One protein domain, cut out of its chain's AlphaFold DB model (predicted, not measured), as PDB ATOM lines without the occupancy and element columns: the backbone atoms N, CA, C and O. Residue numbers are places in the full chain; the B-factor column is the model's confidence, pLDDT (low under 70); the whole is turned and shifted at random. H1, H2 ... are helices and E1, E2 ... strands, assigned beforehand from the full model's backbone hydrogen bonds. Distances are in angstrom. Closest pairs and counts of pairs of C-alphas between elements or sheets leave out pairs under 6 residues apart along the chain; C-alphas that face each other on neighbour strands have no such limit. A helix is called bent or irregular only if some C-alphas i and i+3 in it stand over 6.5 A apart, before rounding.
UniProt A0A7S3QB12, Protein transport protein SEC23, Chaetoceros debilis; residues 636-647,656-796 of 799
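AT A GLANCE: This is residues 636 to 647 and 656 to 796 of the 799 residues of the protein "Protein transport protein SEC23" of Chaetoceros debilis (UniProt A0A7S3QB12). A strongly twisted sheet of five strands curls round one long helix, H1. Beyond the sheet the rest of the printed part is a looser group of three short helices, H3, H4 and H5, joined by loops with no helix touching another, and residues 789 to 794 stick out; the short helix H2 only grazes the sheet. The 153 printed residues hold five named strands and five named helices in the order E1 E2 E3 E4 H1 E5 H2 H3 H4 H5, of mixed class. The mixed sheet has the order E2, E1, E3, E4, E5, with E4 and E5 parallel and the other neighbours antiparallel. The whole is compact, with a radius of gyration of the C-alphas of 17.3 A and spans of 57 by 39 by 31 A.

IN THESE COORDINATES: E1, residues 636 to 642, begins at C-alpha 636 (-33.309, 20.663, 20.527) and is 19.7 A long. The other strands are E2, residues 658 to 663, E3, residues 675 to 679, E4, residues 683 to 688, and E5, residues 720 to 725. H1, residues 695 to 711, is 24.9 A long and ends at C-alpha 711 (-36.870, 11.594, 25.888); it is irregular, with C-alphas 696 and 699 7.2 A apart. H2 is residues 731 to 737, H3 746 to 753, H4 758 to 765, and H5 779 to 786, ending at C-alpha 786 (-36.003, 36.395, 1.857).

HOW THE PARTS SIT: E2 and E5 are the edge strands. E2 and E1 are antiparallel, with N 639 and O 661 2.8 A apart, within hydrogen-bond range. E1 and E3 are antiparallel, N 638 to O 677 being 2.9 A. E3 and E4 form an antiparallel hairpin, N 678 to O 685 being 2.8 A. E4 and E5 are parallel at 19 degrees, N 684 to O 720 being 2.8 A; with H1 they make a strand-helix-strand unit, two parallel neighbour strands with a helix between, whose crossover is right-handed. H1 on one face of the sheet makes two layers, a sheet and a helix; its closest C-alphas to E3 are those of Cys 704 and Ala 677, 5.4 A. H2 only grazes the sheet with residues 731 to 734. H3, H4 and H5 are not on the sheet. H3 and H5 are only just apart, closest 8.2 A. In H3, H4 and H5 every O i to N i+4 pair is within hydrogen-bond range; in H1 11 of 13 are, in H2 2 of 3.

THE WHOLE: The C-alphas farthest apart, those of Gln 647 and Arg 792, are 60.3 A apart. Residues 648 to 655 are not printed, and the C-alphas across this cut are 9.4 A apart. The links E2 to E3 and H4 to H5 are long. The pLDDT is under 70 at residues 644 to 647, 656 and 788 to 796.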
ATOM      1  N   SER A 636     -33.066  20.084  19.203       96.75
ATOM      2  CA  SER A 636     -33.309  20.663  20.527       96.75
ATOM      3  C   SER A 636     -32.025  20.612  21.352       96.75
ATOM      4  O   SER A 636     -31.383  19.563  21.412       96.75
ATOM      5  N   LEU A 637     -31.633  21.733  21.962       97.25
ATOM      6  CA  LEU A 637     -30.397  21.849  22.738       97.25
ATOM      7  C   LEU A 637     -30.697  22.252  24.178       97.25
ATOM      8  O   LEU A 637     -31.487  23.164  24.424       97.25
ATOM      9  N   TRP A 638     -29.984  21.629  25.112       97.81
ATOM     10  CA  TRP A 638     -29.991  22.003  26.519       97.81
ATOM     11  C   TRP A 638     -28.572  22.166  27.037       97.81
ATOM     12  O   TRP A 638     -27.743  21.270  26.880       97.81
ATOM     13  N   GLN A 639     -28.310  23.284  27.703       95.81
ATOM     14  CA  GLN A 639     -27.106  23.467  28.499       95.81
ATOM     15  C   GLN A 639     -27.305  22.802  29.863       95.81
ATOM     16  O   GLN A 639     -28.271  23.107  30.568       95.81
ATOM     17  N   CYS A 640     -26.407  21.883  30.214       94.50
ATOM     18  CA  CYS A 640     -26.425  21.178  31.491       94.50
ATOM     19  C   CYS A 640     -25.599  21.974  32.528       94.50
ATOM     20  O   CYS A 640     -24.422  22.264  32.293       94.50
ATOM     21  N   THR A 641     -26.180  22.295  33.686       90.06
ATOM     22  CA  THR A 641     -25.484  22.920  34.829       90.06
ATOM     23  C   THR A 641     -25.703  22.100  36.102       90.06
ATOM     24  O   THR A 641     -26.700  21.390  36.247       90.06
ATOM     25  N   MET A 642     -24.744  22.158  37.028       83.94
ATOM     26  CA  MET A 642     -24.931  21.615  38.375       83.94
ATOM     27  C   MET A 642     -25.651  22.667  39.214       83.94
ATOM     28  O   MET A 642     -25.140  23.777  39.351       83.94
ATOM     29  N   ASP A 643     -26.819  22.330  39.759       75.75
ATOM     30  CA  ASP A 643     -27.542  23.211  40.672       75.75
ATOM     31  C   ASP A 643     -26.803  23.251  42.019       75.75
ATOM     32  O   ASP A 643     -26.875  22.315  42.820       75.75
ATOM     33  N   THR A 644     -26.016  24.306  42.232       66.56
ATOM     34  CA  THR A 644     -25.286  24.546  43.485       66.56
ATOM     35  C   THR A 644     -26.122  25.282  44.529       66.56
ATOM     36  O   THR A 644     -25.711  25.343  45.687       66.56
ATOM     37  N   ASP A 645     -27.282  25.823  44.140       57.75
ATOM     38  CA  ASP A 645     -27.995  26.841  44.920       57.75
ATOM     39  C   ASP A 645     -29.087  26.253  45.824       57.75
ATOM     40  O   ASP A 645     -29.555  26.914  46.750       57.75
ATOM     41  N   ASN A 646     -29.420  24.971  45.662       51.94
ATOM     42  CA  ASN A 646     -30.284  24.239  46.588       51.94
ATOM     43  C   ASN A 646     -29.493  23.615  47.757       51.94
ATOM     44  O   ASN A 646     -29.567  22.410  48.011       51.94
ATOM     45  N   GLN A 647     -28.772  24.446  48.522       49.56
ATOM     46  CA  GLN A 647     -28.401  24.124  49.907       49.56
ATOM     47  C   GLN A 647     -29.671  24.130  50.774       49.56
ATOM     48  O   GLN A 647     -29.937  25.062  51.526       49.56
ATOM     49  N   GLY A 656     -25.972  16.593  43.776       63.50
ATOM     50  CA  GLY A 656     -26.401  17.841  43.139       63.50
ATOM     51  C   GLY A 656     -27.318  17.542  41.955       63.50
ATOM     52  O   GLY A 656     -26.988  16.716  41.101       63.50
ATOM     53  N   ARG A 657     -28.501  18.161  41.935       80.00
ATOM     54  CA  ARG A 657     -29.475  17.950  40.864       80.00
ATOM     55  C   ARG A 657     -28.955  18.632  39.601       80.00
ATOM     56  O   ARG A 657     -28.562  19.793  39.633       80.00
ATOM     57  N   VAL A 658     -28.951  17.912  38.484       89.00
ATOM     58  CA  VAL A 658     -28.601  18.495  37.184       89.00
ATOM     59  C   VAL A 658     -29.781  19.320  36.673       89.00
ATOM     60  O   VAL A 658     -30.906  18.816  36.603       89.00
ATOM     61  N   ALA A 659     -29.524  20.576  36.316       92.19
ATOM     62  CA  ALA A 659     -30.486  21.450  35.661       92.19
ATOM     63  C   ALA A 659     -30.229  21.480  34.146       92.19
ATOM     64  O   ALA A 659     -29.084  21.514  33.692       92.19
ATOM     65  N   PHE A 660     -31.312  21.462  33.367       95.25
ATOM     66  CA  PHE A 660     -31.282  21.495  31.905       95.25
ATOM     67  C   PHE A 660     -31.959  22.772  31.413       95.25
ATOM     68  O   PHE A 660     -33.175  22.927  31.547       95.25
ATOM     69  N   HIS A 661     -31.185  23.678  30.819       94.94
ATOM     70  CA  HIS A 661     -31.692  24.941  30.284       94.94
ATOM     71  C   HIS A 661     -31.771  24.867  28.763       94.94
ATOM     72  O   HIS A 661     -30.749  24.701  28.103       94.94
ATOM     73  N   SER A 662     -32.978  24.973  28.202       95.38
ATOM     74  CA  SER A 662     -33.161  24.993  26.748       95.38
ATOM     75  C   SER A 662     -32.486  26.230  26.155       95.38
ATOM     76  O   SER A 662     -32.725  27.339  26.628       95.38
ATOM     77  N   ILE A 663     -31.690  26.045  25.104       95.44
ATOM     78  CA  ILE A 663     -30.987  27.129  24.403       95.44
ATOM     79  C   ILE A 663     -31.215  27.035  22.888       95.44
ATOM     80  O   ILE A 663     -31.555  25.957  22.388       95.44
ATOM     81  N   PRO A 664     -31.048  28.133  22.127       94.62
ATOM     82  CA  PRO A 664     -31.187  28.087  20.677       94.62
ATOM     83  C   PRO A 664     -30.160  27.156  20.020       94.62
ATOM     84  O   PRO A 664     -29.004  27.068  20.438       94.62
ATOM     85  N   ALA A 665     -30.572  26.513  18.931       95.81
ATOM     86  CA  ALA A 665     -29.776  25.580  18.137       95.81
ATOM     87  C   ALA A 665     -28.695  26.251  17.266       95.81
ATOM     88  O   ALA A 665     -28.577  25.971  16.075       95.81
ATOM     89  N   GLY A 666     -27.899  27.160  17.826       96.00
ATOM     90  CA  GLY A 666     -26.881  27.902  17.085       96.00
ATOM     91  C   GLY A 666     -25.453  27.565  17.495       96.00
ATOM     92  O   GLY A 666     -25.188  27.110  18.602       96.00
ATOM     93  N   THR A 667     -24.504  27.851  16.607       96.69
ATOM     94  CA  THR A 667     -23.058  27.682  16.842       96.69
ATOM     95  C   THR A 667     -22.532  28.385  18.096       96.69
ATOM     96  O   THR A 667     -21.571  27.909  18.693       96.69
ATOM     97  N   LEU A 668     -23.167  29.482  18.524       96.19
ATOM     98  CA  LEU A 668     -22.801  30.192  19.753       96.19
ATOM     99  C   LEU A 668     -23.065  29.386  21.034       96.19
ATOM    100  O   LEU A 668     -22.472  29.699  22.059       96.19
ATOM    101  N   ALA A 669     -23.867  28.317  20.969       96.06
ATOM    102  CA  ALA A 669     -24.048  27.375  22.074       96.06
ATOM    103  C   ALA A 669     -22.771  26.581  22.412       96.06
ATOM    104  O   ALA A 669     -22.656  26.045  23.510       96.06
ATOM    105  N   LEU A 670     -21.821  26.469  21.473       96.38
ATOM    106  CA  LEU A 670     -20.630  25.623  21.596       96.38
ATOM    107  C   LEU A 670     -19.525  26.292  22.427       96.38
ATOM    108  O   LEU A 670     -18.417  26.551  21.944       96.38
ATOM    109  N   GLU A 671     -19.816  26.574  23.693       95.19
ATOM    110  CA  GLU A 671     -18.875  27.198  24.617       95.19
ATOM    111  C   GLU A 671     -17.906  26.206  25.271       95.19
ATOM    112  O   GLU A 671     -18.292  25.102  25.651       95.19
ATOM    113  N   ASP A 672     -16.664  26.640  25.512       94.94
ATOM    114  CA  ASP A 672     -15.597  25.811  26.093       94.94
ATOM    115  C   ASP A 672     -15.980  25.193  27.447       94.94
ATOM    116  O   ASP A 672     -15.613  24.059  27.725       94.94
ATOM    117  N   HIS A 673     -16.713  25.915  28.296       94.00
ATOM    118  CA  HIS A 673     -17.027  25.492  29.668       94.00
ATOM    119  C   HIS A 673     -18.460  24.962  29.812       94.00
ATOM    120  O   HIS A 673     -19.055  25.060  30.882       94.00
ATOM    121  N   SER A 674     -19.029  24.426  28.731       94.94
ATOM    122  CA  SER A 674     -20.400  23.918  28.712       94.94
ATOM    123  C   SER A 674     -20.466  22.439  28.336       94.94
ATOM    124  O   SER A 674     -19.626  21.929  27.591       94.94
ATOM    125  N   ILE A 675     -21.486  21.761  28.864       97.25
ATOM    126  CA  ILE A 675     -21.909  20.439  28.404       97.25
ATOM    127  C   ILE A 675     -23.311  20.593  27.848       97.25
ATOM    128  O   ILE A 675     -24.184  21.165  28.506       97.25
ATOM    129  N   LEU A 676     -23.511  20.096  26.633       98.12
ATOM    130  CA  LEU A 676     -24.777  20.187  25.931       98.12
ATOM    131  C   LEU A 676     -25.395  18.801  25.794       98.12
ATOM    132  O   LEU A 676     -24.734  17.869  25.337       98.12
ATOM    133  N   ALA A 677     -26.675  18.693  26.131       98.38
ATOM    134  CA  ALA A 677     -27.530  17.616  25.660       98.38
ATOM    135  C   ALA A 677     -28.184  18.082  24.355       98.38
ATOM    136  O   ALA A 677     -28.780  19.157  24.319       98.38
ATOM    137  N   VAL A 678     -28.065  17.306  23.283       98.06
ATOM    138  CA  VAL A 678     -28.590  17.668  21.966       98.06
ATOM    139  C   VAL A 678     -29.407  16.519  21.399       98.06
ATOM    140  O   VAL A 678     -28.949  15.380  21.321       98.06
ATOM    141  N   ASP A 679     -30.622  16.836  20.976       97.56
ATOM    142  CA  ASP A 679     -31.552  15.911  20.346       97.56
ATOM    143  C   ASP A 679     -31.767  16.326  18.885       97.56
ATOM    144  O   ASP A 679     -32.482  17.291  18.612       97.56
ATOM    145  N   CYS A 680     -31.141  15.605  17.949       94.56
ATOM    146  CA  CYS A 680     -31.268  15.823  16.502       94.56
ATOM    147  C   CYS A 680     -32.347  14.938  15.856       94.56
ATOM    148  O   CYS A 680     -32.343  14.772  14.638       94.56
ATOM    149  N   PHE A 681     -33.236  14.341  16.655       94.56
ATOM    150  CA  PHE A 681     -34.149  13.265  16.273       94.56
ATOM    151  C   PHE A 681     -33.469  11.930  15.927       94.56
ATOM    152  O   PHE A 681     -33.692  10.955  16.638       94.56
ATOM    153  N   ASP A 682     -32.643  11.870  14.885       91.12
ATOM    154  CA  ASP A 682     -31.977  10.642  14.417       91.12
ATOM    155  C   ASP A 682     -30.724  10.284  15.236       91.12
ATOM    156  O   ASP A 682     -30.336   9.122  15.352       91.12
ATOM    157  N   THR A 683     -30.094  11.294  15.832       92.69
ATOM    158  CA  THR A 683     -28.917  11.152  16.695       92.69
ATOM    159  C   THR A 683     -29.113  11.950  17.984       92.69
ATOM    160  O   THR A 683     -29.550  13.101  17.958       92.69
ATOM    161  N   LEU A 684     -28.750  11.352  19.114       95.69
ATOM    162  CA  LEU A 684     -28.616  12.002  20.412       95.69
ATOM    163  C   LEU A 684     -27.138  12.306  20.643       95.69
ATOM    164  O   LEU A 684     -26.293  11.432  20.462       95.69
ATOM    165  N   ILE A 685     -26.810  13.531  21.034       97.44
ATOM    166  CA  ILE A 685     -25.423  13.954  21.220       97.44
ATOM    167  C   ILE A 685     -25.267  14.567  22.607       97.44
ATOM    168  O   ILE A 685     -25.970  15.512  22.955       97.44
ATOM    169  N   VAL A 686     -24.303  14.070  23.377       98.12
ATOM    170  CA  VAL A 686     -23.773  14.777  24.545       98.12
ATOM    171  C   VAL A 686     -22.450  15.400  24.133       98.12
ATOM    172  O   VAL A 686     -21.478  14.688  23.890       98.12
ATOM    173  N   TRP A 687     -22.411  16.725  24.023       98.31
ATOM    174  CA  TRP A 687     -21.217  17.455  23.606       98.31
ATOM    175  C   TRP A 687     -20.533  18.109  24.807       98.31
ATOM    176  O   TRP A 687     -21.189  18.799  25.585       98.31
ATOM    177  N   SER A 688     -19.224  17.902  24.952       97.94
ATOM    178  CA  SER A 688     -18.402  18.491  26.017       97.94
ATOM    179  C   SER A 688     -17.421  19.515  25.447       97.94
ATOM    180  O   SER A 688     -16.509  19.169  24.683       97.94
ATOM    181  N   GLY A 689     -17.577  20.776  25.854       97.12
ATOM    182  CA  GLY A 689     -16.629  21.841  25.544       97.12
ATOM    183  C   GLY A 689     -15.255  21.577  26.160       97.12
ATOM    184  O   GLY A 689     -15.134  20.851  27.152       97.12
ATOM    185  N   LYS A 690     -14.206  22.170  25.583       96.12
ATOM    186  CA  LYS A 690     -12.800  21.932  25.961       96.12
ATOM    187  C   LYS A 690     -12.496  22.043  27.463       96.12
ATOM    188  O   LYS A 690     -11.687  21.286  27.991       96.12
ATOM    189  N   GLY A 691     -13.141  22.974  28.157       94.94
ATOM    190  CA  GLY A 691     -13.003  23.200  29.597       94.94
ATOM    191  C   GLY A 691     -13.715  22.167  30.479       94.94
ATOM    192  O   GLY A 691     -13.557  22.205  31.693       94.94
ATOM    193  N   THR A 692     -14.480  21.239  29.897       95.56
ATOM    194  CA  THR A 692     -15.305  20.258  30.631       95.56
ATOM    195  C   THR A 692     -14.862  18.806  30.447       95.56
ATOM    196  O   THR A 692     -15.543  17.894  30.906       95.56
ATOM    197  N   TRP A 693     -13.716  18.545  29.815       94.62
ATOM    198  CA  TRP A 693     -13.255  17.170  29.541       94.62
ATOM    199  C   TRP A 693     -12.867  16.371  30.786       94.62
ATOM    200  O   TRP A 693     -12.810  15.148  30.738       94.62
ATOM    201  N   HIS A 694     -12.612  17.045  31.905       93.94
ATOM    202  CA  HIS A 694     -12.187  16.400  33.141       93.94
ATOM    203  C   HIS A 694     -13.248  15.417  33.681       93.94
ATOM    204  O   HIS A 694     -14.451  15.668  33.560       93.94
ATOM    205  N   GLU A 695     -12.817  14.326  34.322       91.50
ATOM    206  CA  GLU A 695     -13.680  13.255  34.869       91.50
ATOM    207  C   GLU A 695     -14.695  13.762  35.908       91.50
ATOM    208  O   GLU A 695     -15.769  13.192  36.090       91.50
ATOM    209  N   SER A 696     -14.414  14.905  36.543       90.50
ATOM    210  CA  SER A 696     -15.352  15.584  37.454       90.50
ATOM    211  C   SER A 696     -16.706  15.901  36.808       90.50
ATOM    212  O   SER A 696     -17.693  16.092  37.516       90.50
ATOM    213  N   TYR A 697     -16.763  15.951  35.476       93.00
ATOM    214  CA  TYR A 697     -17.974  16.192  34.702       93.00
ATOM    215  C   TYR A 697     -18.668  14.910  34.207       93.00
ATOM    216  O   TYR A 697     -19.726  15.002  33.583       93.00
ATOM    217  N   ASP A 698     -18.148  13.713  34.496       91.88
ATOM    218  CA  ASP A 698     -18.731  12.456  34.001       91.88
ATOM    219  C   ASP A 698     -20.142  12.202  34.523       91.88
ATOM    220  O   ASP A 698     -20.991  11.680  33.803       91.88
ATOM    221  N   THR A 699     -20.428  12.602  35.762       91.12
ATOM    222  CA  THR A 699     -21.784  12.510  36.317       91.12
ATOM    223  C   THR A 699     -22.759  13.413  35.563       91.12
ATOM    224  O   THR A 699     -23.893  13.008  35.306       91.12
ATOM    225  N   LEU A 700     -22.308  14.601  35.141       93.75
ATOM    226  CA  LEU A 700     -23.109  15.512  34.326       93.75
ATOM    227  C   LEU A 700     -23.363  14.905  32.941       93.75
ATOM    228  O   LEU A 700     -24.509  14.812  32.516       93.75
ATOM    229  N   ARG A 701     -22.307  14.401  32.289       95.69
ATOM    230  CA  ARG A 701     -22.384  13.696  31.000       95.69
ATOM    231  C   ARG A 701     -23.366  12.522  31.030       95.69
ATOM    232  O   ARG A 701     -24.218  12.436  30.150       95.69
ATOM    233  N   ARG A 702     -23.278  11.655  32.048       95.25
ATOM    234  CA  ARG A 702     -24.205  10.525  32.245       95.25
ATOM    235  C   ARG A 702     -25.647  10.998  32.413       95.25
ATOM    236  O   ARG A 702     -26.525  10.479  31.736       95.25
ATOM    237  N   SER A 703     -25.871  12.042  33.212       95.38
ATOM    238  CA  SER A 703     -27.208  12.621  33.401       95.38
ATOM    239  C   SER A 703     -27.779  13.194  32.099       95.38
ATOM    240  O   SER A 703     -28.953  12.991  31.800       95.38
ATOM    241  N   CYS A 704     -26.958  13.880  31.290       96.88
ATOM    242  CA  CYS A 704     -27.384  14.377  29.979       96.88
ATOM    243  C   CYS A 704     -27.712  13.202  29.027       96.88
ATOM    244  O   CYS A 704     -28.684  13.277  28.280       96.88
ATOM    245  N   ALA A 705     -26.961  12.097  29.088       96.31
ATOM    246  CA  ALA A 705     -27.225  10.899  28.292       96.31
ATOM    247  C   ALA A 705     -28.548  10.215  28.687       96.31
ATOM    248  O   ALA A 705     -29.378   9.934  27.825       96.31
ATOM    249  N   GLU A 706     -28.777  10.008  29.986       95.62
ATOM    250  CA  GLU A 706     -30.021   9.445  30.531       95.62
ATOM    251  C   GLU A 706     -31.237  10.305  30.171       95.62
ATOM    252  O   GLU A 706     -32.249   9.778  29.713       95.62
ATOM    253  N   PHE A 707     -31.113  11.631  30.296       96.56
ATOM    254  CA  PHE A 707     -32.149  12.583  29.892       96.56
ATOM    255  C   PHE A 707     -32.532  12.436  28.408       96.56
ATOM    256  O   PHE A 707     -33.716  12.396  28.067       96.56
ATOM    257  N   LEU A 708     -31.544  12.317  27.515       96.81
ATOM    258  CA  LEU A 708     -31.787  12.138  26.080       96.81
ATOM    259  C   LEU A 708     -32.389  10.759  25.760       96.81
ATOM    260  O   LEU A 708     -33.299  10.653  24.930       96.81
ATOM    261  N   LEU A 709     -31.912   9.699  26.419       94.19
ATOM    262  CA  LEU A 709     -32.437   8.342  26.247       94.19
ATOM    263  C   LEU A 709     -33.896   8.237  26.708       94.19
ATOM    264  O   LEU A 709     -34.713   7.670  25.984       94.19
ATOM    265  N   ASP A 710     -34.249   8.838  27.846       94.69
ATOM    266  CA  ASP A 710     -35.631   8.891  28.340       94.69
ATOM    267  C   ASP A 710     -36.553   9.624  27.354       94.69
ATOM    268  O   ASP A 710     -37.579   9.091  26.930       94.69
ATOM    269  N   ARG A 711     -36.119  10.791  26.864       94.00
ATOM    270  CA  ARG A 711     -36.870  11.594  25.888       94.00
ATOM    271  C   ARG A 711     -37.076  10.895  24.538       94.00
ATOM    272  O   ARG A 711     -37.990  11.243  23.786       94.00
ATOM    273  N   SER A 712     -36.217   9.938  24.201       93.75
ATOM    274  CA  SER A 712     -36.283   9.188  22.947       93.75
ATOM    275  C   SER A 712     -36.963   7.826  23.077       93.75
ATOM    276  O   SER A 712     -36.988   7.099  22.085       93.75
ATOM    277  N   ARG A 713     -37.509   7.455  24.247       90.50
ATOM    278  CA  ARG A 713     -38.026   6.100  24.534       90.50
ATOM    279  C   ARG A 713     -39.051   5.586  23.516       90.50
ATOM    280  O   ARG A 713     -38.945   4.439  23.083       90.50
ATOM    281  N   ASP A 714     -39.947   6.451  23.067       88.19
ATOM    282  CA  ASP A 714     -41.036   6.087  22.148       88.19
ATOM    283  C   ASP A 714     -40.740   6.519  20.699       88.19
ATOM    284  O   ASP A 714     -41.640   6.657  19.874       88.19
ATOM    285  N   ARG A 715     -39.473   6.826  20.388       90.81
ATOM    286  CA  ARG A 715     -39.058   7.344  19.080       90.81
ATOM    287  C   ARG A 715     -38.706   6.240  18.109       90.81
ATOM    288  O   ARG A 715     -38.027   5.283  18.484       90.81
ATOM    289  N   ILE A 716     -39.077   6.473  16.848       90.69
ATOM    290  CA  ILE A 716     -38.769   5.586  15.734       90.69
ATOM    291  C   ILE A 716     -38.289   6.371  14.524       90.69
ATOM    292  O   ILE A 716     -38.960   7.327  14.137       90.69
ATOM    293  N   PRO A 717     -37.143   5.980  13.941       92.00
ATOM    294  CA  PRO A 717     -36.237   4.930  14.425       92.00
ATOM    295  C   PRO A 717     -35.607   5.286  15.785       92.00
ATOM    296  O   PRO A 717     -35.477   6.461  16.139       92.00
ATOM    297  N   ALA A 718     -35.237   4.268  16.560       91.25
ATOM    298  CA  ALA A 718     -34.482   4.457  17.790       91.25
ATOM    299  C   ALA A 718     -33.153   5.171  17.466       91.25
ATOM    300  O   ALA A 718     -32.402   4.687  16.616       91.25
ATOM    301  N   PRO A 719     -32.856   6.319  18.101       92.19
ATOM    302  CA  PRO A 719     -31.696   7.117  17.730       92.19
ATOM    303  C   PRO A 719     -30.398   6.557  18.316       92.19
ATOM    304  O   PRO A 719     -30.403   5.931  19.378       92.19
ATOM    305  N   SER A 720     -29.274   6.860  17.663       88.56
ATOM    306  CA  SER A 720     -27.940   6.551  18.198       88.56
ATOM    307  C   SER A 720     -27.491   7.615  19.201       88.56
ATOM    308  O   SER A 720     -27.676   8.807  18.962       88.56
ATOM    309  N   LEU A 721     -26.891   7.202  20.320       92.38
ATOM    310  CA  LEU A 721     -26.305   8.111  21.309       92.38
ATOM    311  C   LEU A 721     -24.803   8.281  21.050       92.38
ATOM    312  O   LEU A 721     -24.075   7.306  20.904       92.38
ATOM    313  N   GLN A 722     -24.332   9.526  21.010       93.56
ATOM    314  CA  GLN A 722     -22.930   9.868  20.777       93.56
ATOM    315  C   GLN A 722     -22.419  10.803  21.876       93.56
ATOM    316  O   GLN A 722     -22.962  11.884  22.098       93.56
ATOM    317  N   MET A 723     -21.334  10.404  22.533       95.06
ATOM    318  CA  MET A 723     -20.595  11.239  23.481       95.06
ATOM    319  C   MET A 723     -19.438  11.890  22.722       95.06
ATOM    320  O   MET A 723     -18.545  11.181  22.266       95.06
ATOM    321  N   LEU A 724     -19.474  13.209  22.541       96.50
ATOM    322  CA  LEU A 724     -18.508  13.944  21.722       96.50
ATOM    323  C   LEU A 724     -17.742  14.966  22.558       96.50
ATOM    324  O   LEU A 724     -18.337  15.729  23.323       96.50
ATOM    325  N   ASN A 725     -16.434  15.048  22.340       97.06
ATOM    326  CA  ASN A 725     -15.609  16.131  22.870       97.06
ATOM    327  C   ASN A 725     -15.283  17.146  21.777       97.06
ATOM    328  O   ASN A 725     -15.089  16.800  20.609       97.06
ATOM    329  N   GLU A 726     -15.199  18.418  22.159       96.06
ATOM    330  CA  GLU A 726     -14.783  19.488  21.259       96.06
ATOM    331  C   GLU A 726     -13.508  19.136  20.462       96.06
ATOM    332  O   GLU A 726     -12.545  18.580  20.979       96.06
ATOM    333  N   GLY A 727     -13.489  19.461  19.169       92.81
ATOM    334  CA  GLY A 727     -12.345  19.178  18.297       92.81
ATOM    335  C   GLY A 727     -12.267  17.738  17.783       92.81
ATOM    336  O   GLY A 727     -11.480  17.468  16.874       92.81
ATOM    337  N   GLU A 728     -13.105  16.819  18.270       94.00
ATOM    338  CA  GLU A 728     -13.220  15.495  17.666       94.00
ATOM    339  C   GLU A 728     -13.795  15.573  16.250       94.00
ATOM    340  O   GLU A 728     -14.692  16.358  15.940       94.00
ATOM    341  N   SER A 729     -13.327  14.671  15.387       89.75
ATOM    342  CA  SER A 729     -13.758  14.586  13.989       89.75
ATOM    343  C   SER A 729     -15.284  14.460  13.849       89.75
ATOM    344  O   SER A 729     -15.865  15.009  12.912       89.75
ATOM    345  N   MET A 730     -15.941  13.772  14.790       88.19
ATOM    346  CA  MET A 730     -17.389  13.539  14.802       88.19
ATOM    347  C   MET A 730     -18.213  14.775  15.185       88.19
ATOM    348  O   MET A 730     -19.382  14.845  14.807       88.19
ATOM    349  N   CYS A 731     -17.613  15.803  15.805       93.00
ATOM    350  CA  CYS A 731     -18.297  17.070  16.099       93.00
ATOM    351  C   CYS A 731     -18.845  17.760  14.843       93.00
ATOM    352  O   CYS A 731     -19.792  18.539  14.939       93.00
ATOM    353  N   ARG A 732     -18.319  17.439  13.650       90.75
ATOM    354  CA  ARG A 732     -18.876  17.921  12.378       90.75
ATOM    355  C   ARG A 732     -20.352  17.548  12.188       90.75
ATOM    356  O   ARG A 732     -21.081  18.322  11.577       90.75
ATOM    357  N   LYS A 733     -20.798  16.400  12.728       89.12
ATOM    358  CA  LYS A 733     -22.207  15.974  12.674       89.12
ATOM    359  C   LYS A 733     -23.103  16.949  13.438       89.12
ATOM    360  O   LYS A 733     -24.140  17.342  12.918       89.12
ATOM    361  N   LEU A 734     -22.674  17.368  14.632       93.81
ATOM    362  CA  LEU A 734     -23.373  18.381  15.422       93.81
ATOM    363  C   LEU A 734     -23.315  19.745  14.730       93.81
ATOM    364  O   LEU A 734     -24.352  20.363  14.522       93.81
ATOM    365  N   LEU A 735     -22.121  20.188  14.327       92.81
ATOM    366  CA  LEU A 735     -21.918  21.506  13.723       92.81
ATOM    367  C   LEU A 735     -22.811  21.728  12.496       92.81
ATOM    368  O   LEU A 735     -23.436  22.775  12.370       92.81
ATOM    369  N   HIS A 736     -22.936  20.712  11.642       89.88
ATOM    370  CA  HIS A 736     -23.809  20.744  10.473       89.88
ATOM    371  C   HIS A 736     -25.296  20.975  10.822       89.88
ATOM    372  O   HIS A 736     -26.049  21.524  10.023       89.88
ATOM    373  N   ARG A 737     -25.751  20.577  12.016       92.50
ATOM    374  CA  ARG A 737     -27.148  20.746  12.457       92.50
ATOM    375  C   ARG A 737     -27.415  22.114  13.101       92.50
ATOM    376  O   ARG A 737     -28.568  22.537  13.150       92.50
ATOM    377  N   LEU A 738     -26.378  22.830  13.545       95.25
ATOM    378  CA  LEU A 738     -26.509  24.119  14.240       95.25
ATOM    379  C   LEU A 738     -26.506  25.298  13.275       95.25
ATOM    380  O   LEU A 738     -25.649  25.356  12.395       95.25
ATOM    381  N   ALA A 739     -27.424  26.248  13.462       95.50
ATOM    382  CA  ALA A 739     -27.455  27.483  12.682       95.50
ATOM    383  C   ALA A 739     -26.161  28.286  12.915       95.50
ATOM    384  O   ALA A 739     -25.692  28.343  14.060       95.50
ATOM    385  N   PRO A 740     -25.580  28.933  11.888       96.00
ATOM    386  CA  PRO A 740     -24.327  29.669  12.026       96.00
ATOM    387  C   PRO A 740     -24.552  31.033  12.700       96.00
ATOM    388  O   PRO A 740     -24.291  32.091  12.136       96.00
ATOM    389  N   SER A 741     -25.037  31.010  13.944       95.88
ATOM    390  CA  SER A 741     -25.379  32.193  14.738       95.88
ATOM    391  C   SER A 741     -24.193  33.111  15.028       95.88
ATOM    392  O   SER A 741     -24.374  34.299  15.268       95.88
ATOM    393  N   HIS A 742     -22.958  32.611  14.927       94.81
ATOM    394  CA  HIS A 742     -21.754  33.444  14.978       94.81
ATOM    395  C   HIS A 742     -21.673  34.470  13.830       94.81
ATOM    396  O   HIS A 742     -20.956  35.464  13.967       94.81
ATOM    397  N   GLY A 743     -22.397  34.232  12.729       94.00
ATOM    398  CA  GLY A 743     -22.528  35.132  11.581       94.00
ATOM    399  C   GLY A 743     -23.681  36.139  11.677       94.00
ATOM    400  O   GLY A 743     -23.795  36.993  10.797       94.00
ATOM    401  N   ASP A 744     -24.527  36.060  12.711       93.19
ATOM    402  CA  ASP A 744     -25.594  37.042  12.943       93.19
ATOM    403  C   ASP A 744     -25.039  38.375  13.486       93.19
ATOM    404  O   ASP A 744     -23.936  38.403  14.029       93.19
ATOM    405  N   PRO A 745     -25.774  39.497  13.384       90.00
ATOM    406  CA  PRO A 745     -25.358  40.755  14.005       90.00
ATOM    407  C   PRO A 745     -25.215  40.633  15.531       90.00
ATOM    408  O   PRO A 745     -26.085  40.056  16.179       90.00
ATOM    409  N   ASP A 746     -24.182  41.244  16.124       87.88
ATOM    410  CA  ASP A 746     -23.865  41.129  17.564       87.88
ATOM    411  C   ASP A 746     -25.049  41.458  18.494       87.88
ATOM    412  O   ASP A 746     -25.230  40.810  19.523       87.88
ATOM    413  N   VAL A 747     -25.893  42.424  18.112       87.00
ATOM    414  CA  VAL A 747     -27.116  42.775  18.861       87.00
ATOM    415  C   VAL A 747     -28.063  41.575  18.959       87.00
ATOM    416  O   VAL A 747     -28.528  41.243  20.045       87.00
ATOM    417  N   ARG A 748     -28.287  40.870  17.843       87.12
ATOM    418  CA  ARG A 748     -29.149  39.679  17.786       87.12
ATOM    419  C   ARG A 748     -28.529  38.488  18.505       87.12
ATOM    420  O   ARG A 748     -29.243  37.723  19.145       87.12
ATOM    421  N   GLN A 749     -27.203  38.359  18.460       90.19
ATOM    422  CA  GLN A 749     -26.490  37.329  19.218       90.19
ATOM    423  C   GLN A 749     -26.741  37.474  20.727       90.19
ATOM    424  O   GLN A 749     -27.023  36.482  21.398       90.19
ATOM    425  N   GLY A 750     -26.692  38.708  21.243       85.81
ATOM    426  CA  GLY A 750     -26.951  39.002  22.655       85.81
ATOM    427  C   GLY A 750     -28.405  38.783  23.084       85.81
ATOM    428  O   GLY A 750     -28.644  38.352  24.210       85.81
ATOM    429  N   GLU A 751     -29.372  39.040  22.200       86.06
ATOM    430  CA  GLU A 751     -30.794  38.755  22.451       86.06
ATOM    431  C   GLU A 751     -31.076  37.248  22.547       86.06
ATOM    432  O   GLU A 751     -31.879  36.823  23.375       86.06
ATOM    433  N   GLU A 752     -30.420  36.434  21.714       83.81
ATOM    434  CA  GLU A 752     -30.698  34.996  21.616       83.81
ATOM    435  C   GLU A 752     -29.930  34.142  22.632       83.81
ATOM    436  O   GLU A 752     -30.493  33.197  23.184       83.81
ATOM    437  N   PHE A 753     -28.655  34.453  22.874       86.06
ATOM    438  CA  PHE A 753     -27.767  33.655  23.733       86.06
ATOM    439  C   PHE A 753     -27.454  34.344  25.070       86.06
ATOM    440  O   PHE A 753     -26.672  33.832  25.871       86.06
ATOM    441  N   GLY A 754     -28.064  35.504  25.326       84.81
ATOM    442  CA  GLY A 754     -27.703  36.363  26.445       84.81
ATOM    443  C   GLY A 754     -26.341  37.034  26.248       84.81
ATOM    444  O   GLY A 754     -25.664  36.885  25.229       84.81
ATOM    445  N   TYR A 755     -25.913  37.807  27.249       79.56
ATOM    446  CA  TYR A 755     -24.620  38.486  27.204       79.56
ATOM    447  C   TYR A 755     -23.465  37.498  27.427       79.56
ATOM    448  O   TYR A 755     -22.995  37.280  28.546       79.56
ATOM    449  N   LEU A 756     -22.975  36.923  26.330       76.06
ATOM    450  CA  LEU A 756     -21.671  36.277  26.273       76.06
ATOM    451  C   LEU A 756     -20.623  37.394  26.311       76.06
ATOM    452  O   LEU A 756     -20.417  38.081  25.314       76.06
ATOM    453  N   GLY A 757     -20.000  37.635  27.469       83.75
ATOM    454  CA  GLY A 757     -18.973  38.677  27.605       83.75
ATOM    455  C   GLY A 757     -17.951  38.654  26.457       83.75
ATOM    456  O   GLY A 757     -17.653  37.590  25.912       83.75
ATOM    457  N   ALA A 758     -17.412  39.820  26.083       86.00
ATOM    458  CA  ALA A 758     -16.663  40.014  24.830       86.00
ATOM    459  C   ALA A 758     -15.552  38.972  24.574       86.00
ATOM    460  O   ALA A 758     -15.368  38.519  23.444       86.00
ATOM    461  N   GLU A 759     -14.844  38.549  25.623       88.69
ATOM    462  CA  GLU A 759     -13.815  37.510  25.543       88.69
ATOM    463  C   GLU A 759     -14.399  36.133  25.185       88.69
ATOM    464  O   GLU A 759     -13.925  35.483  24.254       88.69
ATOM    465  N   ARG A 760     -15.477  35.711  25.862       87.44
ATOM    466  CA  ARG A 760     -16.168  34.438  25.584       87.44
ATOM    467  C   ARG A 760     -16.725  34.418  24.168       87.44
ATOM    468  O   ARG A 760     -16.513  33.441  23.453       87.44
ATOM    469  N   LEU A 761     -17.366  35.507  23.745       89.38
ATOM    470  CA  LEU A 761     -17.891  35.629  22.387       89.38
ATOM    471  C   LEU A 761     -16.773  35.520  21.342       89.38
ATOM    472  O   LEU A 761     -16.907  34.788  20.363       89.38
ATOM    473  N   THR A 762     -15.646  36.198  21.574       91.25
ATOM    474  CA  THR A 762     -14.478  36.135  20.683       91.25
ATOM    475  C   THR A 762     -13.912  34.717  20.603       91.25
ATOM    476  O   THR A 762     -13.634  34.229  19.506       91.25
ATOM    477  N   ASN A 763     -13.801  34.024  21.740       91.75
ATOM    478  CA  ASN A 763     -13.307  32.648  21.795       91.75
ATOM    479  C   ASN A 763     -14.212  31.691  21.010       91.75
ATOM    480  O   ASN A 763     -13.711  30.942  20.169       91.75
ATOM    481  N   VAL A 764     -15.533  31.768  21.200       92.62
ATOM    482  CA  VAL A 764     -16.499  30.931  20.469       92.62
ATOM    483  C   VAL A 764     -16.469  31.233  18.969       92.62
ATOM    484  O   VAL A 764     -16.346  30.310  18.164       92.62
ATOM    485  N   LYS A 765     -16.475  32.512  18.564       93.06
ATOM    486  CA  LYS A 765     -16.356  32.905  17.144       93.06
ATOM    487  C   LYS A 765     -15.059  32.402  16.507       93.06
ATOM    488  O   LYS A 765     -15.056  31.996  15.347       93.06
ATOM    489  N   SER A 766     -13.961  32.362  17.264       92.81
ATOM    490  CA  SER A 766     -12.660  31.912  16.757       92.81
ATOM    491  C   SER A 766     -12.616  30.434  16.338       92.81
ATOM    492  O   SER A 766     -11.673  30.048  15.641       92.81
ATOM    493  N   LYS A 767     -13.627  29.631  16.715       92.81
ATOM    494  CA  LYS A 767     -13.807  28.229  16.299       92.81
ATOM    495  C   LYS A 767     -14.306  28.099  14.858       92.81
ATOM    496  O   LYS A 767     -14.038  27.094  14.207       92.81
ATOM    497  N   PHE A 768     -14.979  29.124  14.333       92.81
ATOM    498  CA  PHE A 768     -15.670  29.095  13.038       92.81
ATOM    499  C   PHE A 768     -14.968  29.972  11.993       92.81
ATOM    500  O   PHE A 768     -15.584  30.784  11.314       92.81
ATOM    501  N   ARG A 769     -13.642  29.827  11.863       85.75
ATOM    502  CA  ARG A 769     -12.842  30.638  10.916       85.75
ATOM    503  C   ARG A 769     -13.149  30.338   9.451       85.75
ATOM    504  O   ARG A 769     -12.931  31.188   8.598       85.75
ATOM    505  N   ILE A 770     -13.601  29.117   9.170       85.31
ATOM    506  CA  ILE A 770     -13.977  28.645   7.837       85.31
ATOM    507  C   ILE A 770     -15.505  28.698   7.765       85.31
ATOM    508  O   ILE A 770     -16.177  27.676   7.863       85.31
ATOM    509  N   TYR A 771     -16.047  29.911   7.698       89.25
ATOM    510  CA  TYR A 771     -17.473  30.163   7.527       89.25
ATOM    511  C   TYR A 771     -17.680  31.025   6.285       89.25
ATOM    512  O   TYR A 771     -17.054  32.076   6.147       89.25
ATOM    513  N   ASP A 772     -18.565  30.572   5.401       90.25
ATOM    514  CA  ASP A 772     -19.002  31.314   4.225       90.25
ATOM    515  C   ASP A 772     -20.514  31.552   4.304       90.25
ATOM    516  O   ASP A 772     -21.327  30.675   4.002       90.25
ATOM    517  N   GLY A 773     -20.889  32.770   4.704       88.75
ATOM    518  CA  GLY A 773     -22.289  33.173   4.822       88.75
ATOM    519  C   GLY A 773     -23.028  33.307   3.489       88.75
ATOM    520  O   GLY A 773     -24.243  33.492   3.503       88.75
ATOM    521  N   SER A 774     -22.336  33.229   2.345       88.38
ATOM    522  CA  SER A 774     -22.991  33.174   1.030       88.38
ATOM    523  C   SER A 774     -23.547  31.781   0.717       88.38
ATOM    524  O   SER A 774     -24.567  31.669   0.036       88.38
ATOM    525  N   VAL A 775     -22.915  30.735   1.260       88.19
ATOM    526  CA  VAL A 775     -23.307  29.331   1.068       88.19
ATOM    527  C   VAL A 775     -24.252  28.869   2.176       88.19
ATOM    528  O   VAL A 775     -25.285  28.265   1.892       88.19
ATOM    529  N   ASP A 776     -23.927  29.180   3.433       90.75
ATOM    530  CA  ASP A 776     -24.732  28.823   4.608       90.75
ATOM    531  C   ASP A 776     -25.076  30.088   5.411       90.75
ATOM    532  O   ASP A 776     -24.431  30.384   6.415       90.75
ATOM    533  N   PRO A 777     -26.050  30.898   4.959       93.50
ATOM    534  CA  PRO A 777     -26.396  32.137   5.640       93.50
ATOM    535  C   PRO A 777     -26.960  31.875   7.043       93.50
ATOM    536  O   PRO A 777     -27.846  31.037   7.243       93.50
ATOM    537  N   SER A 778     -26.500  32.663   8.015       95.00
ATOM    538  CA  SER A 778     -27.095  32.728   9.356       95.00
ATOM    539  C   SER A 778     -28.568  33.136   9.304       95.00
ATOM    540  O   SER A 778     -29.026  33.701   8.305       95.00
ATOM    541  N   PHE A 779     -29.325  32.841  10.368       94.44
ATOM    542  CA  PHE A 779     -30.778  33.026  10.372       94.44
ATOM    543  C   PHE A 779     -31.164  34.453   9.982       94.44
ATOM    544  O   PHE A 779     -31.967  34.633   9.070       94.44
ATOM    545  N   TRP A 780     -30.549  35.468  10.595       91.12
ATOM    546  CA  TRP A 780     -30.909  36.861  10.330       91.12
ATOM    547  C   TRP A 780     -30.458  37.346   8.953       91.12
ATOM    548  O   TRP A 780     -31.154  38.161   8.341       91.12
ATOM    549  N   ASN A 781     -29.346  36.827   8.430       91.44
ATOM    550  CA  ASN A 781     -28.884  37.143   7.078       91.44
ATOM    551  C   ASN A 781     -29.811  36.530   6.018       91.44
ATOM    552  O   ASN A 781     -30.236  37.230   5.097       91.44
ATOM    553  N   TRP A 782     -30.190  35.259   6.181       93.38
ATOM    554  CA  TRP A 782     -31.166  34.596   5.317       93.38
ATOM    555  C   TRP A 782     -32.538  35.267   5.410       93.38
ATOM    556  O   TRP A 782     -33.090  35.675   4.389       93.38
ATOM    557  N   PHE A 783     -33.048  35.477   6.623       91.06
ATOM    558  CA  PHE A 783     -34.341  36.111   6.878       91.06
ATOM    559  C   PHE A 783     -34.433  37.489   6.212       91.06
ATOM    560  O   PHE A 783     -35.397  37.775   5.506       91.06
ATOM    561  N   SER A 784     -33.387  38.312   6.346       86.75
ATOM    562  CA  SER A 784     -33.308  39.634   5.707       86.75
ATOM    563  C   SER A 784     -33.190  39.575   4.180       86.75
ATOM    564  O   SER A 784     -33.476  40.568   3.511       86.75
ATOM    565  N   SER A 785     -32.724  38.454   3.621       87.44
ATOM    566  CA  SER A 785     -32.638  38.248   2.170       87.44
ATOM    567  C   SER A 785     -33.963  37.782   1.564       87.44
ATOM    568  O   SER A 785     -34.309  38.213   0.464       87.44
ATOM    569  N   VAL A 786     -34.713  36.946   2.292       86.06
ATOM    570  CA  VAL A 786     -36.003  36.395   1.857       86.06
ATOM    571  C   VAL A 786     -37.115  37.425   2.010       86.06
ATOM    572  O   VAL A 786     -37.982  37.554   1.146       86.06
ATOM    573  N   ILE A 787     -37.094  38.200   3.090       83.25
ATOM    574  CA  ILE A 787     -38.137  39.177   3.380       83.25
ATOM    575  C   ILE A 787     -37.857  40.505   2.672       83.25
ATOM    576  O   ILE A 787     -36.737  41.009   2.636       83.25
ATOM    577  N   VAL A 788     -38.910  41.069   2.081       63.62
ATOM    578  CA  VAL A 788     -38.870  42.230   1.184       63.62
ATOM    579  C   VAL A 788     -38.167  43.444   1.806       63.62
ATOM    580  O   VAL A 788     -38.624  44.042   2.780       63.62
ATOM    581  N   LYS A 789     -37.110  43.873   1.110       57.31
ATOM    582  CA  LYS A 789     -36.644  45.261   1.008       57.31
ATOM    583  C   LYS A 789     -37.772  46.136   0.438       57.31
ATOM    584  O   LYS A 789     -38.329  45.753  -0.581       57.31
ATOM    585  N   ASP A 790     -38.088  47.295   1.028       49.19
ATOM    586  CA  ASP A 790     -39.074  48.284   0.520       49.19
ATOM    587  C   ASP A 790     -39.019  48.409  -1.022       49.19
ATOM    588  O   ASP A 790     -37.948  48.261  -1.593       49.19
ATOM    589  N   SER A 791     -40.136  48.731  -1.695       43.09
ATOM    590  CA  SER A 791     -40.235  49.171  -3.110       43.09
ATOM    591  C   SER A 791     -39.059  49.993  -3.691       43.09
ATOM    592  O   SER A 791     -38.888  50.037  -4.905       43.09
ATOM    593  N   ARG A 792     -38.233  50.631  -2.855       48.59
ATOM    594  CA  ARG A 792     -36.972  51.317  -3.191       48.59
ATOM    595  C   ARG A 792     -35.698  50.455  -3.088       48.59
ATOM    596  O   ARG A 792     -34.600  51.004  -3.084       48.59
ATOM    597  N   GLY A 793     -35.806  49.142  -2.921       43.88
ATOM    598  CA  GLY A 793     -34.681  48.220  -2.740       43.88
ATOM    599  C   GLY A 793     -33.920  48.359  -1.412       43.88
ATOM    600  O   GLY A 793     -32.812  47.833  -1.296       43.88
ATOM    601  N   LYS A 794     -34.468  49.042  -0.395       46.62
ATOM    602  CA  LYS A 794     -33.837  49.160   0.937       46.62
ATOM    603  C   LYS A 794     -34.275  48.034   1.867       46.62
ATOM    604  O   LYS A 794     -35.472  47.848   2.053       46.62
ATOM    605  N   ILE A 795     -33.316  47.344   2.495       50.56
ATOM    606  CA  ILE A 795     -33.592  46.418   3.610       50.56
ATOM    607  C   ILE A 795     -34.357  47.210   4.657       50.56
ATOM    608  O   ILE A 795     -33.874  48.251   5.107       50.56
ATOM    609  N   LEU A 796     -35.558  46.744   5.004       48.41
ATOM    610  CA  LEU A 796     -36.279  47.217   6.176       48.41
ATOM    611  C   LEU A 796     -35.514  46.695   7.394       48.41
ATOM    612  O   LEU A 796     -35.893  45.712   8.017       48.41
TER     613      LEU A 796